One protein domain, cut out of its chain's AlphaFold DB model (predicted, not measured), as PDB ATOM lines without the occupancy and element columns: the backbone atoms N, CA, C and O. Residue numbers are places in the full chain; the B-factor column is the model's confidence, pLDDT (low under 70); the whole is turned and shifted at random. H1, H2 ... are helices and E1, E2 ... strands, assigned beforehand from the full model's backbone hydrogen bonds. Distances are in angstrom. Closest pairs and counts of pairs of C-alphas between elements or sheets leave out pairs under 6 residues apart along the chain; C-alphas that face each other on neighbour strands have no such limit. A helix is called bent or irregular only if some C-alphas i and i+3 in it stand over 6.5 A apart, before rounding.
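Overview. This is residues 246 to 345 of the 352 residues of an uncharacterized protein of Enterococcus raffinosus ATCC 49464 (UniProt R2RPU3). A small three-stranded sheet, E1 E2 E3, has the helices H1 and H2 grazing it, and a single long helix, H3, folds back after E3 and slants away from the sheet, so that the two make a V. The later part of H3, residues 325 to 345, sticks out free of the rest. The printed part has 100 residues with three named helices and three named strands, in the order H1 E1 E2 H2 E3 H3. The sheet order is E1, E2, E3, mixed, and the class is mixed, helices and strands. The whole is loose, with a radius of gyration of the C-alphas of 16.3 A, and flat, spanning 45 by 41 by 22 A.

Arrangement. H1, residues 246 to 252, is only just on the sheet, with 5 pairs of C-alphas within 10 A, and only grazes it with residues 246 to 250. E1, residues 257 to 264, and E2, residues 269 to 275, form an antiparallel hairpin at 168 degrees; N 257 and O 275 are 2.9 A apart and N 271 and O 262 are 2.8 A apart, within hydrogen-bond range. H2, residues 281 to 294, only grazes the sheet with residues 281 to 291. With residues 291 to 294 alone it only just touches H1, with 3 pairs of C-alphas within 8 A; the closest C-alphas, of Leu 248 and Tyr 294, are 6.7 A apart. H1 and H2 stand at a steep tilt of 45 degrees, opposite ways. E3, residues 300 to 306, is parallel to E2 at 22 degrees, with N 272 and O 302 2.9 A apart, within hydrogen-bond range. E2, H2 and E3 form a strand-helix-strand unit, two parallel neighbour strands with a helix between, with a right-handed crossover. The closest C-alphas of H2 and E3, of Gln 288 and Leu 301, are 6.1 A apart. H3, residues 314 to 345, is not on the sheet, and is apart from H1, H2, E1 and E2. Every O i to N i+4 pair is within hydrogen-bond range in H1, 7 of 10 in H2 and 27 of 28 in H3.

Along the chain. H1 begins at C-alpha 246, (151.308, 128.251, 177.218), and is 10.0 A long. E1 is 20.7 A long, E2 and E3 are 19.4 A each. H2 is 20.4 A long and only just irregular: C-alphas 289 and 292 are 6.9 A apart. H3, 46.8 A long, ends at C-alpha 345, (146.180, 93.352, 197.245).

Size, cuts and confidence. The C-alphas of Glu 311 and Thr 345, the two farthest apart, are 48.0 A apart. The printed part has no cut. The link E3 to H3 is short, 7 residues, and the other links are tight. The mean pLDDT of the printed part is 76.4; residues 309 to 312, 314 to 317 and 328 to 345 are under 70.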
ATOM      1  N   ASN A 246     151.890 126.918 177.078       89.56
ATOM      2  CA  ASN A 246     151.308 128.251 177.218       89.56
ATOM      3  C   ASN A 246     151.273 129.004 175.880       89.56
ATOM      4  O   ASN A 246     150.313 129.714 175.614       89.56
ATOM      5  N   HIS A 247     152.287 128.831 175.028       90.44
ATOM      6  CA  HIS A 247     152.310 129.411 173.686       90.44
ATOM      7  C   HIS A 247     151.201 128.827 172.797       90.44
ATOM      8  O   HIS A 247     150.420 129.586 172.233       90.44
ATOM      9  N   LEU A 248     151.065 127.495 172.750       90.12
ATOM     10  CA  LEU A 248     149.975 126.806 172.044       90.12
ATOM     11  C   LEU A 248     148.601 127.298 172.513       90.12
ATOM     12  O   LEU A 248     147.734 127.606 171.702       90.12
ATOM     13  N   VAL A 249     148.408 127.355 173.830       88.81
ATOM     14  CA  VAL A 249     147.143 127.750 174.450       88.81
ATOM     15  C   VAL A 249     146.809 129.208 174.125       88.81
ATOM     16  O   VAL A 249     145.700 129.494 173.689       88.81
ATOM     17  N   ASN A 250     147.773 130.119 174.243       87.75
ATOM     18  CA  ASN A 250     147.558 131.531 173.930       87.75
ATOM     19  C   ASN A 250     147.311 131.787 172.438       87.75
ATOM     20  O   ASN A 250     146.611 132.737 172.102       87.75
ATOM     21  N   GLU A 251     147.885 130.981 171.544       89.75
ATOM     22  CA  GLU A 251     147.730 131.170 170.100       89.75
ATOM     23  C   GLU A 251     146.454 130.512 169.558       89.75
ATOM     24  O   GLU A 251     145.712 131.132 168.800       89.75
ATOM     25  N   LYS A 252     146.185 129.259 169.945       88.06
ATOM     26  CA  LYS A 252     145.105 128.437 169.368       88.06
ATOM     27  C   LYS A 252     143.819 128.446 170.183       88.06
ATOM     28  O   LYS A 252     142.773 128.084 169.653       88.06
ATOM     29  N   PHE A 253     143.888 128.837 171.454       86.38
ATOM     30  CA  PHE A 253     142.744 128.858 172.363       86.38
ATOM     31  C   PHE A 253     142.437 130.269 172.894       86.38
ATOM     32  O   PHE A 253     141.775 130.405 173.915       86.38
ATOM     33  N   SER A 254     142.880 131.322 172.198       83.25
ATOM     34  CA  SER A 254     142.655 132.727 172.582       83.25
ATOM     35  C   SER A 254     141.176 133.118 172.679       83.25
ATOM     36  O   SER A 254     140.814 133.939 173.518       83.25
ATOM     37  N   GLU A 255     140.321 132.518 171.850       83.19
ATOM     38  CA  GLU A 255     138.867 132.740 171.846       83.19
ATOM     39  C   GLU A 255     138.118 131.868 172.871       83.19
ATOM     40  O   GLU A 255     136.903 131.983 173.026       83.19
ATOM     41  N   TYR A 256     138.830 131.000 173.594       84.12
ATOM     42  CA  TYR A 256     138.259 130.063 174.554       84.12
ATOM     43  C   TYR A 256     138.588 130.464 175.991       84.12
ATOM     44  O   TYR A 256     139.703 130.870 176.317       84.12
ATOM     45  N   VAL A 257     137.637 130.253 176.899       82.75
ATOM     46  CA  VAL A 257     137.893 130.367 178.337       82.75
ATOM     47  C   VAL A 257     138.504 129.057 178.828       82.75
ATOM     48  O   VAL A 257     137.844 128.017 178.838       82.75
ATOM     49  N   ILE A 258     139.769 129.098 179.245       83.75
ATOM     50  CA  ILE A 258     140.480 127.933 179.790       83.75
ATOM     51  C   ILE A 258     140.115 127.782 181.266       83.75
ATOM     52  O   ILE A 258     140.459 128.621 182.093       83.75
ATOM     53  N   LEU A 259     139.424 126.695 181.597       80.06
ATOM     54  CA  LEU A 259     139.014 126.378 182.966       80.06
ATOM     55  C   LEU A 259     140.046 125.532 183.700       80.06
ATOM     56  O   LEU A 259     140.201 125.658 184.911       80.06
ATOM     57  N   ASN A 260     140.740 124.653 182.979       79.44
ATOM     58  CA  ASN A 260     141.808 123.845 183.543       79.44
ATOM     59  C   ASN A 260     142.855 123.508 182.477       79.44
ATOM     60  O   ASN A 260     142.522 123.212 181.330       79.44
ATOM     61  N   GLN A 261     144.121 123.506 182.883       86.81
ATOM     62  CA  GLN A 261     145.263 123.124 182.060       86.81
ATOM     63  C   GLN A 261     146.129 122.167 182.874       86.81
ATOM     64  O   GLN A 261     146.879 122.581 183.758       86.81
ATOM     65  N   THR A 262     146.025 120.873 182.583       84.69
ATOM     66  CA  THR A 262     146.763 119.828 183.299       84.69
ATOM     67  C   THR A 262     147.633 119.042 182.328       84.69
ATOM     68  O   THR A 262     147.167 118.600 181.283       84.69
ATOM     69  N   TYR A 263     148.904 118.844 182.674       86.19
ATOM     70  CA  TYR A 263     149.817 117.992 181.913       86.19
ATOM     71  C   TYR A 263     150.209 116.771 182.745       86.19
ATOM     72  O   TYR A 263     150.897 116.897 183.760       86.19
ATOM     73  N   ASP A 264     149.789 115.592 182.295       83.81
ATOM     74  CA  ASP A 264     150.188 114.305 182.858       83.81
ATOM     75  C   ASP A 264     151.574 113.930 182.311       83.81
ATOM     76  O   ASP A 264     151.739 113.624 181.124       83.81
ATOM     77  N   LYS A 265     152.586 113.993 183.186       81.19
ATOM     78  CA  LYS A 265     153.988 113.725 182.837       81.19
ATOM     79  C   LYS A 265     154.221 112.267 182.433       81.19
ATOM     80  O   LYS A 265     154.995 112.038 181.503       81.19
ATOM     81  N   GLU A 266     153.546 111.326 183.090       81.94
ATOM     82  CA  GLU A 266     153.701 109.882 182.873       81.94
ATOM     83  C   GLU A 266     153.099 109.480 181.526       81.94
ATOM     84  O   GLU A 266     153.743 108.828 180.704       81.94
ATOM     85  N   LYS A 267     151.879 109.954 181.250       85.75
ATOM     86  CA  LYS A 267     151.152 109.630 180.012       85.75
ATOM     87  C   LYS A 267     151.502 110.542 178.839       85.75
ATOM     88  O   LYS A 267     151.007 110.317 177.737       85.75
ATOM     89  N   ARG A 268     152.315 111.581 179.069       87.00
ATOM     90  CA  ARG A 268     152.595 112.667 178.110       87.00
ATOM     91  C   ARG A 268     151.302 113.237 177.524       87.00
ATOM     92  O   ARG A 268     151.188 113.456 176.319       87.00
ATOM     93  N   LYS A 269     150.303 113.440 178.383       90.19
ATOM     94  CA  LYS A 269     148.953 113.841 177.983       90.19
ATOM     95  C   LYS A 269     148.677 115.261 178.460       90.19
ATOM     96  O   LYS A 269     148.769 115.540 179.652       90.19
ATOM     97  N   LEU A 270     148.362 116.157 177.531       89.94
ATOM     98  CA  LEU A 270     147.893 117.505 177.824       89.94
ATOM     99  C   LEU A 270     146.364 117.492 177.836       89.94
ATOM    100  O   LEU A 270     145.749 117.223 176.810       89.94
ATOM    101  N   ILE A 271     145.776 117.789 178.989       89.38
ATOM    102  CA  ILE A 271     144.332 117.888 179.189       89.38
ATOM    103  C   ILE A 271     143.985 119.372 179.313       89.38
ATOM    104  O   ILE A 271     144.402 120.038 180.267       89.38
ATOM    105  N   LEU A 272     143.237 119.884 178.340       89.38
ATOM    106  CA  LEU A 272     142.708 121.243 178.340       89.38
ATOM    107  C   LEU A 272     141.201 121.188 178.551       89.38
ATOM    108  O   LEU A 272     140.482 120.624 177.731       89.38
ATOM    109  N   THR A 273     140.716 121.793 179.631       86.69
ATOM    110  CA  THR A 273     139.283 122.016 179.821       86.69
ATOM    111  C   THR A 273     138.945 123.429 179.378       86.69
ATOM    112  O   THR A 273     139.415 124.388 179.991       86.69
ATOM    113  N   VAL A 274     138.143 123.564 178.324       88.06
ATOM    114  CA  VAL A 274     137.824 124.856 177.701       88.06
ATOM    115  C   VAL A 274     136.317 125.073 177.578       88.06
ATOM    116  O   VAL A 274     135.552 124.123 177.412       88.06
ATOM    117  N   SER A 275     135.891 126.332 177.637       84.44
ATOM    118  CA  SER A 275     134.528 126.781 177.341       84.44
ATOM    119  C   SER A 275     134.557 127.750 176.157       84.44
ATOM    120  O   SER A 275     135.415 128.630 176.105       84.44
ATOM    121  N   GLY A 276     133.655 127.567 175.193       80.56
ATOM    122  CA  GLY A 276     133.580 128.376 173.975       80.56
ATOM    123  C   GLY A 276     132.862 127.641 172.842       80.56
ATOM    124  O   GLY A 276     132.095 126.707 173.093       80.56
ATOM    125  N   GLU A 277     133.126 128.042 171.596       80.44
ATOM    126  CA  GLU A 277     132.536 127.401 170.413       80.44
ATOM    127  C   GLU A 277     132.884 125.904 170.320       80.44
ATOM    128  O   GLU A 277     133.959 125.448 170.718       80.44
ATOM    129  N   ARG A 278     131.977 125.083 169.781       79.00
ATOM    130  CA  ARG A 278     132.215 123.634 169.707       79.00
ATOM    131  C   ARG A 278     133.402 123.307 168.799       79.00
ATOM    132  O   ARG A 278     133.353 123.536 167.594       79.00
ATOM    133  N   LEU A 279     134.425 122.672 169.366       82.69
ATOM    134  CA  LEU A 279     135.566 122.157 168.618       82.69
ATOM    135  C   LEU A 279     135.156 120.852 167.939       82.69
ATOM    136  O   LEU A 279     134.778 119.871 168.584       82.69
ATOM    137  N   SER A 280     135.242 120.822 166.610       84.94
ATOM    138  CA  SER A 280     135.030 119.583 165.865       84.94
ATOM    139  C   SER A 280     136.163 118.585 166.150       84.94
ATOM    140  O   SER A 280     137.313 118.972 166.371       84.94
ATOM    141  N   ARG A 281     135.880 117.276 166.076       83.50
ATOM    142  CA  ARG A 281     136.925 116.236 166.201       83.50
ATOM    143  C   ARG A 281     138.041 116.401 165.159       83.50
ATOM    144  O   ARG A 281     139.187 116.072 165.448       83.50
ATOM    145  N   ALA A 282     137.714 116.922 163.975       84.75
ATOM    146  CA  ALA A 282     138.689 117.207 162.927       84.75
ATOM    147  C   ALA A 282     139.633 118.354 163.325       84.75
ATOM    148  O   ALA A 282     140.837 118.244 163.110       84.75
ATOM    149  N   SER A 283     139.113 119.401 163.973       84.44
ATOM    150  CA  SER A 283     139.907 120.523 164.493       84.44
ATOM    151  C   SER A 283     140.884 120.058 165.575       84.44
ATOM    152  O   SER A 283     142.062 120.393 165.522       84.44
ATOM    153  N   VAL A 284     140.436 119.210 166.510       85.62
ATOM    154  CA  VAL A 284     141.315 118.644 167.553       85.62
ATOM    155  C   VAL A 284     142.406 117.753 166.945       85.62
ATOM    156  O   VAL A 284     143.557 117.818 167.363       85.62
ATOM    157  N   GLN A 285     142.085 116.959 165.917       87.38
ATOM    158  CA  GLN A 285     143.089 116.164 165.198       87.38
ATOM    159  C   GLN A 285     144.074 117.016 164.388       87.38
ATOM    160  O   GLN A 285     145.233 116.626 164.256       87.38
ATOM    161  N   ALA A 286     143.641 118.154 163.839       88.12
ATOM    162  CA  ALA A 286     144.536 119.105 163.185       88.12
ATOM    163  C   ALA A 286     145.507 119.717 164.204       88.12
ATOM    164  O   ALA A 286     146.715 119.632 164.012       88.12
ATOM    165  N   LEU A 287     144.996 120.184 165.349       87.38
ATOM    166  CA  LEU A 287     145.819 120.701 166.447       87.38
ATOM    167  C   LEU A 287     146.815 119.658 166.969       87.38
ATOM    168  O   LEU A 287     147.973 119.980 167.211       87.38
ATOM    169  N   GLN A 288     146.405 118.390 167.072       88.56
ATOM    170  CA  GLN A 288     147.288 117.282 167.446       88.56
ATOM    171  C   GLN A 288     148.482 117.121 166.486       88.56
ATOM    172  O   GLN A 288     149.559 116.710 166.922       88.56
ATOM    173  N   LYS A 289     148.305 117.423 165.193       89.19
ATOM    174  CA  LYS A 289     149.380 117.381 164.187       89.19
ATOM    175  C   LYS A 289     150.280 118.614 164.217       89.19
ATOM    176  O   LYS A 289     151.413 118.500 163.769       89.19
ATOM    177  N   GLU A 290     149.795 119.734 164.746       88.75
ATOM    178  CA  GLU A 290     150.548 120.987 164.907       88.75
ATOM    179  C   GLU A 290     151.365 121.023 166.213       88.75
ATOM    180  O   GLU A 290     152.289 121.817 166.334       88.75
ATOM    181  N   LEU A 291     151.102 120.142 167.192       88.38
ATOM    182  CA  LEU A 291     151.875 120.066 168.449       88.38
ATOM    183  C   LEU A 291     153.411 120.003 168.277       88.38
ATOM    184  O   LEU A 291     154.106 120.645 169.073       88.38
ATOM    185  N   PRO A 292     153.975 119.274 167.289       89.25
ATOM    186  CA  PRO A 292     155.417 119.273 167.041       89.25
ATOM    187  C   PRO A 292     155.984 120.661 166.714       89.25
ATOM    188  O   PRO A 292     157.104 120.960 167.123       89.25
ATOM    189  N   ASP A 293     155.209 121.545 166.077       89.12
ATOM    190  CA  ASP A 293     155.648 122.908 165.732       89.12
ATOM    191  C   ASP A 293     155.892 123.766 166.988       89.12
ATOM    192  O   ASP A 293     156.693 124.701 166.977       89.12
ATOM    193  N   TYR A 294     155.262 123.399 168.110       85.94
ATOM    194  CA  TYR A 294     155.458 124.014 169.425       85.94
ATOM    195  C   TYR A 294     156.544 123.310 170.260       85.94
ATOM    196  O   TYR A 294     156.765 123.676 171.413       85.94
ATOM    197  N   GLY A 295     157.218 122.284 169.727       84.56
ATOM    198  CA  GLY A 295     158.173 121.461 170.479       84.56
ATOM    199  C   GLY A 295     157.508 120.519 171.490       84.56
ATOM    200  O   GLY A 295     158.127 120.126 172.485       84.56
ATOM    201  N   LEU A 296     156.234 120.169 171.270       86.81
ATOM    202  CA  LEU A 296     155.468 119.207 172.070       86.81
ATOM    203  C   LEU A 296     155.432 117.831 171.392       86.81
ATOM    204  O   LEU A 296     154.380 117.204 171.250       86.81
ATOM    205  N   ASP A 297     156.607 117.345 170.995       84.75
ATOM    206  CA  ASP A 297     156.754 116.033 170.372       84.75
ATOM    207  C   ASP A 297     156.220 114.924 171.286       84.75
ATOM    208  O   ASP A 297     156.570 114.832 172.469       84.75
ATOM    209  N   ASN A 298     155.420 114.019 170.720       84.38
ATOM    210  CA  ASN A 298     154.834 112.875 171.427       84.38
ATOM    211  C   ASN A 298     153.911 113.250 172.604       84.38
ATOM    212  O   ASN A 298     153.737 112.440 173.518       84.38
ATOM    213  N   VAL A 299     153.337 114.457 172.603       88.50
ATOM    214  CA  VAL A 299     152.273 114.840 173.537       88.50
ATOM    215  C   VAL A 299     150.916 114.512 172.921       88.50
ATOM    216  O   VAL A 299     150.662 114.831 171.763       88.50
ATOM    217  N   THR A 300     150.032 113.877 173.688       90.19
ATOM    218  CA  THR A 300     148.635 113.657 173.279       90.19
ATOM    219  C   THR A 300     147.760 114.765 173.852       90.19
ATOM    220  O   THR A 300     147.742 114.952 175.066       90.19
ATOM    221  N   LEU A 301     147.042 115.487 172.998       88.94
ATOM    222  CA  LEU A 301     146.096 116.526 173.379       88.94
ATOM    223  C   LEU A 301     144.701 115.922 173.579       88.94
ATOM    224  O   LEU A 301     144.131 115.305 172.682       88.94
ATOM    225  N   GLU A 302     144.139 116.142 174.760       88.50
ATOM    226  CA  GLU A 302     142.742 115.889 175.089       88.50
ATOM    227  C   GLU A 302     142.080 117.216 175.444       88.50
ATOM    228  O   GLU A 302     142.573 117.965 176.288       88.50
ATOM    229  N   VAL A 303     140.974 117.511 174.767       87.69
ATOM    230  CA  VAL A 303     140.208 118.736 174.987       87.69
ATOM    231  C   VAL A 303     138.851 118.355 175.560       87.69
ATOM    232  O   VAL A 303     138.002 117.816 174.850       87.69
ATOM    233  N   ASP A 304     138.657 118.658 176.839       85.94
ATOM    234  CA  ASP A 304     137.378 118.540 177.528       85.94
ATOM    235  C   ASP A 304     136.609 119.850 177.327       85.94
ATOM    236  O   ASP A 304     136.965 120.888 177.888       85.94
ATOM    237  N   GLN A 305     135.554 119.834 176.515       82.00
ATOM    238  CA  GLN A 305     134.711 121.016 176.343       82.00
ATOM    239  C   GLN A 305     133.559 121.022 177.340       82.00
ATOM    240  O   GLN A 305     132.778 120.070 177.406       82.00
ATOM    241  N   VAL A 306     133.413 122.132 178.057       81.56
ATOM    242  CA  VAL A 306     132.187 122.439 178.799       81.56
ATOM    243  C   VAL A 306     131.318 123.419 177.996       81.56
ATOM    244  O   VAL A 306     131.843 124.111 177.119       81.56
ATOM    245  N   PRO A 307     129.998 123.491 178.254       74.50
ATOM    246  CA  PRO A 307     129.102 124.435 177.591       74.50
ATOM    247  C   PRO A 307     129.622 125.871 177.647       74.50
ATOM    248  O   PRO A 307     130.347 126.237 178.578       74.50
ATOM    249  N   ASN A 308     129.243 126.678 176.653       70.44
ATOM    250  CA  ASN A 308     129.620 128.082 176.595       70.44
ATOM    251  C   ASN A 308     129.079 128.810 177.830       70.44
ATOM    252  O   ASN A 308     127.873 128.991 177.998       70.44
ATOM    253  N   LEU A 309     129.991 129.198 178.714       67.00
ATOM    254  CA  LEU A 309     129.668 129.839 179.977       67.00
ATOM    255  C   LEU A 309     129.075 131.242 179.742       67.00
ATOM    256  O   LEU A 309     128.244 131.704 180.515       67.00
ATOM    257  N   SER A 310     129.407 131.893 178.629       62.25
ATOM    258  CA  SER A 310     128.844 133.196 178.258       62.25
ATOM    259  C   SER A 310     127.351 133.152 177.902       62.25
ATOM    260  O   SER A 310     126.703 134.194 177.887       62.25
ATOM    261  N   GLU A 311     126.798 131.967 177.625       64.06
ATOM    262  CA  GLU A 311     125.384 131.758 177.274       64.06
ATOM    263  C   GLU A 311     124.526 131.303 178.469       64.06
ATOM    264  O   GLU A 311     123.306 131.188 178.348       64.06
ATOM    265  N   LEU A 312     125.144 131.032 179.623       65.06
ATOM    266  CA  LEU A 312     124.463 130.544 180.823       65.06
ATOM    267  C   LEU A 312     124.112 131.704 181.765       65.06
ATOM    268  O   LEU A 312     124.966 132.515 182.117       65.06
ATOM    269  N   ASP A 313     122.863 131.744 182.235       71.94
ATOM    270  CA  ASP A 313     122.437 132.674 183.291       71.94
ATOM    271  C   ASP A 313     123.183 132.389 184.614       71.94
ATOM    272  O   ASP A 313     123.588 131.253 184.878       71.94
ATOM    273  N   GLY A 314     123.342 133.392 185.486       67.12
ATOM    274  CA  GLY A 314     124.187 133.327 186.688       67.12
ATOM    275  C   GLY A 314     123.865 132.158 187.633       67.12
ATOM    276  O   GLY A 314     124.769 131.548 188.208       67.12
ATOM    277  N   ASN A 315     122.590 131.768 187.734       69.62
ATOM    278  CA  ASN A 315     122.176 130.591 188.507       69.62
ATOM    279  C   ASN A 315     122.477 129.258 187.799       69.62
ATOM    280  O   ASN A 315     122.787 128.265 188.458       69.62
ATOM    281  N   GLN A 316     122.383 129.212 186.468       68.94
ATOM    282  CA  GLN A 316     122.669 128.009 185.678       68.94
ATOM    283  C   GLN A 316     124.173 127.734 185.621       68.94
ATOM    284  O   GLN A 316     124.599 126.593 185.790       68.94
ATOM    285  N   MET A 317     124.959 128.800 185.476       66.12
ATOM    286  CA  MET A 317     126.410 128.822 185.615       66.12
ATOM    287  C   MET A 317     126.860 128.216 186.947       66.12
ATOM    288  O   MET A 317     127.600 127.235 186.965       66.12
ATOM    289  N   SER A 318     126.368 128.777 188.058       70.12
ATOM    290  CA  SER A 318     126.737 128.347 189.409       70.12
ATOM    291  C   SER A 318     126.419 126.866 189.631       70.12
ATOM    292  O   SER A 318     127.281 126.094 190.041       70.12
ATOM    293  N   LYS A 319     125.217 126.427 189.234       74.69
ATOM    294  CA  LYS A 319     124.793 125.028 189.364       74.69
ATOM    295  C   LYS A 319     125.632 124.066 188.515       74.69
ATOM    296  O   LYS A 319     125.924 122.960 188.967       74.69
ATOM    297  N   TYR A 320     126.008 124.463 187.298       73.12
ATOM    298  CA  TYR A 320     126.853 123.644 186.430       73.12
ATOM    299  C   TYR A 320     128.280 123.533 186.977       73.12
ATOM    300  O   TYR A 320     128.830 122.435 187.012       73.12
ATOM    301  N   LEU A 321     128.859 124.644 187.448       72.06
ATOM    302  CA  LEU A 321     130.184 124.658 188.066       72.06
ATOM    303  C   LEU A 321     130.214 123.808 189.340       72.06
ATOM    304  O   LEU A 321     131.088 122.954 189.463       72.06
ATOM    305  N   ASP A 322     129.230 123.957 190.230       75.62
ATOM    306  CA  ASP A 322     129.115 123.132 191.439       75.62
ATOM    307  C   ASP A 322     129.039 121.641 191.101       75.62
ATOM    308  O   ASP A 322     129.738 120.822 191.699       75.62
ATOM    309  N   GLN A 323     128.229 121.268 190.107       75.62
ATOM    310  CA  GLN A 323     128.109 119.877 189.680       75.62
ATOM    311  C   GLN A 323     129.398 119.357 189.026       75.62
ATOM    312  O   GLN A 323     129.798 118.220 189.273       75.62
ATOM    313  N   TYR A 324     130.073 120.182 188.222       74.00
ATOM    314  CA  TYR A 324     131.347 119.840 187.594       74.00
ATOM    315  C   TYR A 324     132.448 119.607 188.637       74.00
ATOM    316  O   TYR A 324     133.113 118.568 188.609       74.00
ATOM    317  N   PHE A 325     132.613 120.534 189.585       73.75
ATOM    318  CA  PHE A 325     133.603 120.404 190.650       73.75
ATOM    319  C   PHE A 325     133.285 119.229 191.570       73.75
ATOM    320  O   PHE A 325     134.189 118.463 191.897       73.75
ATOM    321  N   LYS A 326     132.012 119.014 191.921       75.19
ATOM    322  CA  LYS A 326     131.603 117.873 192.746       75.19
ATOM    323  C   LYS A 326     131.904 116.533 192.069       75.19
ATOM    324  O   LYS A 326     132.514 115.673 192.695       75.19
ATOM    325  N   ASN A 327     131.582 116.388 190.782       73.06
ATOM    326  CA  ASN A 327     131.888 115.171 190.024       73.06
ATOM    327  C   ASN A 327     133.401 114.930 189.888       73.06
ATOM    328  O   ASN A 327     133.847 113.787 189.948       73.06
ATOM    329  N   ARG A 328     134.207 115.986 189.712       69.12
ATOM    330  CA  ARG A 328     135.676 115.871 189.681       69.12
ATOM    331  C   ARG A 328     136.240 115.445 191.037       69.12
ATOM    332  O   ARG A 328     137.090 114.563 191.068       69.12
ATOM    333  N   ILE A 329     135.740 116.019 192.133       67.06
ATOM    334  CA  ILE A 329     136.141 115.645 193.497       67.06
ATOM    335  C   ILE A 329     135.766 114.185 193.787       67.06
ATOM    336  O   ILE A 329     136.581 113.450 194.334       67.06
ATOM    337  N   GLU A 330     134.573 113.737 193.385       65.50
ATOM    338  CA  GLU A 330     134.143 112.338 193.533       65.50
ATOM    339  C   GLU A 330     135.009 111.382 192.689       65.50
ATOM    340  O   GLU A 330     135.462 110.360 193.198       65.50
ATOM    341  N   GLN A 331     135.355 111.745 191.449       57.28
ATOM    342  CA  GLN A 331     136.265 110.950 190.607       57.28
ATOM    343  C   GLN A 331     137.704 110.886 191.144       57.28
ATOM    344  O   GLN A 331     138.392 109.880 190.962       57.28
ATOM    345  N   GLU A 332     138.195 111.950 191.780       52.25
ATOM    346  CA  GLU A 332     139.500 111.948 192.451       52.25
ATOM    347  C   GLU A 332     139.471 111.153 193.763       52.25
ATOM    348  O   GLU A 332     140.444 110.465 194.085       52.25
ATOM    349  N   ALA A 333     138.354 111.187 194.494       50.78
ATOM    350  CA  ALA A 333     138.144 110.359 195.676       50.78
ATOM    351  C   ALA A 333     138.109 108.863 195.318       50.78
ATOM    352  O   ALA A 333     138.784 108.077 195.982       50.78
ATOM    353  N   ASP A 334     137.429 108.477 194.235       49.69
ATOM    354  CA  ASP A 334     137.378 107.084 193.769       49.69
ATOM    355  C   ASP A 334     138.741 106.572 193.280       49.69
ATOM    356  O   ASP A 334     139.143 105.464 193.639       49.69
ATOM    357  N   LYS A 335     139.529 107.398 192.575       49.84
ATOM    358  CA  LYS A 335     140.920 107.050 192.218       49.84
ATOM    359  C   LYS A 335     141.814 106.830 193.443       49.84
ATOM    360  O   LYS A 335     142.700 105.973 193.418       49.84
ATOM    361  N   ASN A 336     141.586 107.578 194.524       45.44
ATOM    362  CA  ASN A 336     142.305 107.408 195.792       45.44
ATOM    363  C   ASN A 336     141.856 106.153 196.569       45.44
ATOM    364  O   ASN A 336     142.611 105.637 197.395       45.44
ATOM    365  N   VAL A 337     140.644 105.648 196.317       49.56
ATOM    366  CA  VAL A 337     140.136 104.387 196.883       49.56
ATOM    367  C   VAL A 337     140.624 103.179 196.074       49.56
ATOM    368  O   VAL A 337     141.014 102.176 196.672       49.56
ATOM    369  N   GLU A 338     140.677 103.268 194.742       45.75
ATOM    370  CA  GLU A 338     141.246 102.220 193.876       45.75
ATOM    371  C   GLU A 338     142.749 102.013 194.113       45.75
ATOM    372  O   GLU A 338     143.188 100.882 194.306       45.75
ATOM    373  N   SER A 339     143.522 103.097 194.227       42.28
ATOM    374  CA  SER A 339     144.965 103.027 194.528       42.28
ATOM    375  C   SER A 339     145.276 102.466 195.924       42.28
ATOM    376  O   SER A 339     146.292 101.794 196.105       42.28
ATOM    377  N   LYS A 340     144.387 102.659 196.911       46.88
ATOM    378  CA  LYS A 340     144.482 101.988 198.219       46.88
ATOM    379  C   LYS A 340     144.161 100.492 198.146       46.88
ATOM    380  O   LYS A 340     144.829  99.706 198.812       46.88
ATOM    381  N   LYS A 341     143.191 100.084 197.321       45.88
ATOM    382  CA  LYS A 341     142.857  98.661 197.115       45.88
ATOM    383  C   LYS A 341     143.954  97.895 196.367       45.88
ATOM    384  O   LYS A 341     144.176  96.723 196.663       45.88
ATOM    385  N   GLU A 342     144.665  98.540 195.443       43.31
ATOM    386  CA  GLU A 342     145.834  97.947 194.770       43.31
ATOM    387  C   GLU A 342     147.033  97.763 195.724       43.31
ATOM    388  O   GLU A 342     147.757  96.771 195.629       43.31
ATOM    389  N   GLN A 343     147.216  98.648 196.711       42.66
ATOM    390  CA  GLN A 343     148.244  98.469 197.747       42.66
ATOM    391  C   GLN A 343     147.921  97.315 198.715       42.66
ATOM    392  O   GLN A 343     148.804  96.516 199.019       42.66
ATOM    393  N   GLU A 344     146.661  97.151 199.133       43.94
ATOM    394  CA  GLU A 344     146.247  96.044 200.022       43.94
ATOM    395  C   GLU A 344     146.277  94.660 199.340       43.94
ATOM    396  O   GLU A 344     146.506  93.635 199.988       43.94
ATOM    397  N   THR A 345     146.090  94.606 198.018       44.72
ATOM    398  CA  THR A 345     146.180  93.352 197.245       44.72
ATOM    399  C   THR A 345     147.619  92.934 196.931       44.72
ATOM    400  O   THR A 345     147.876  91.748 196.740       44.72
TER     401      THR A 345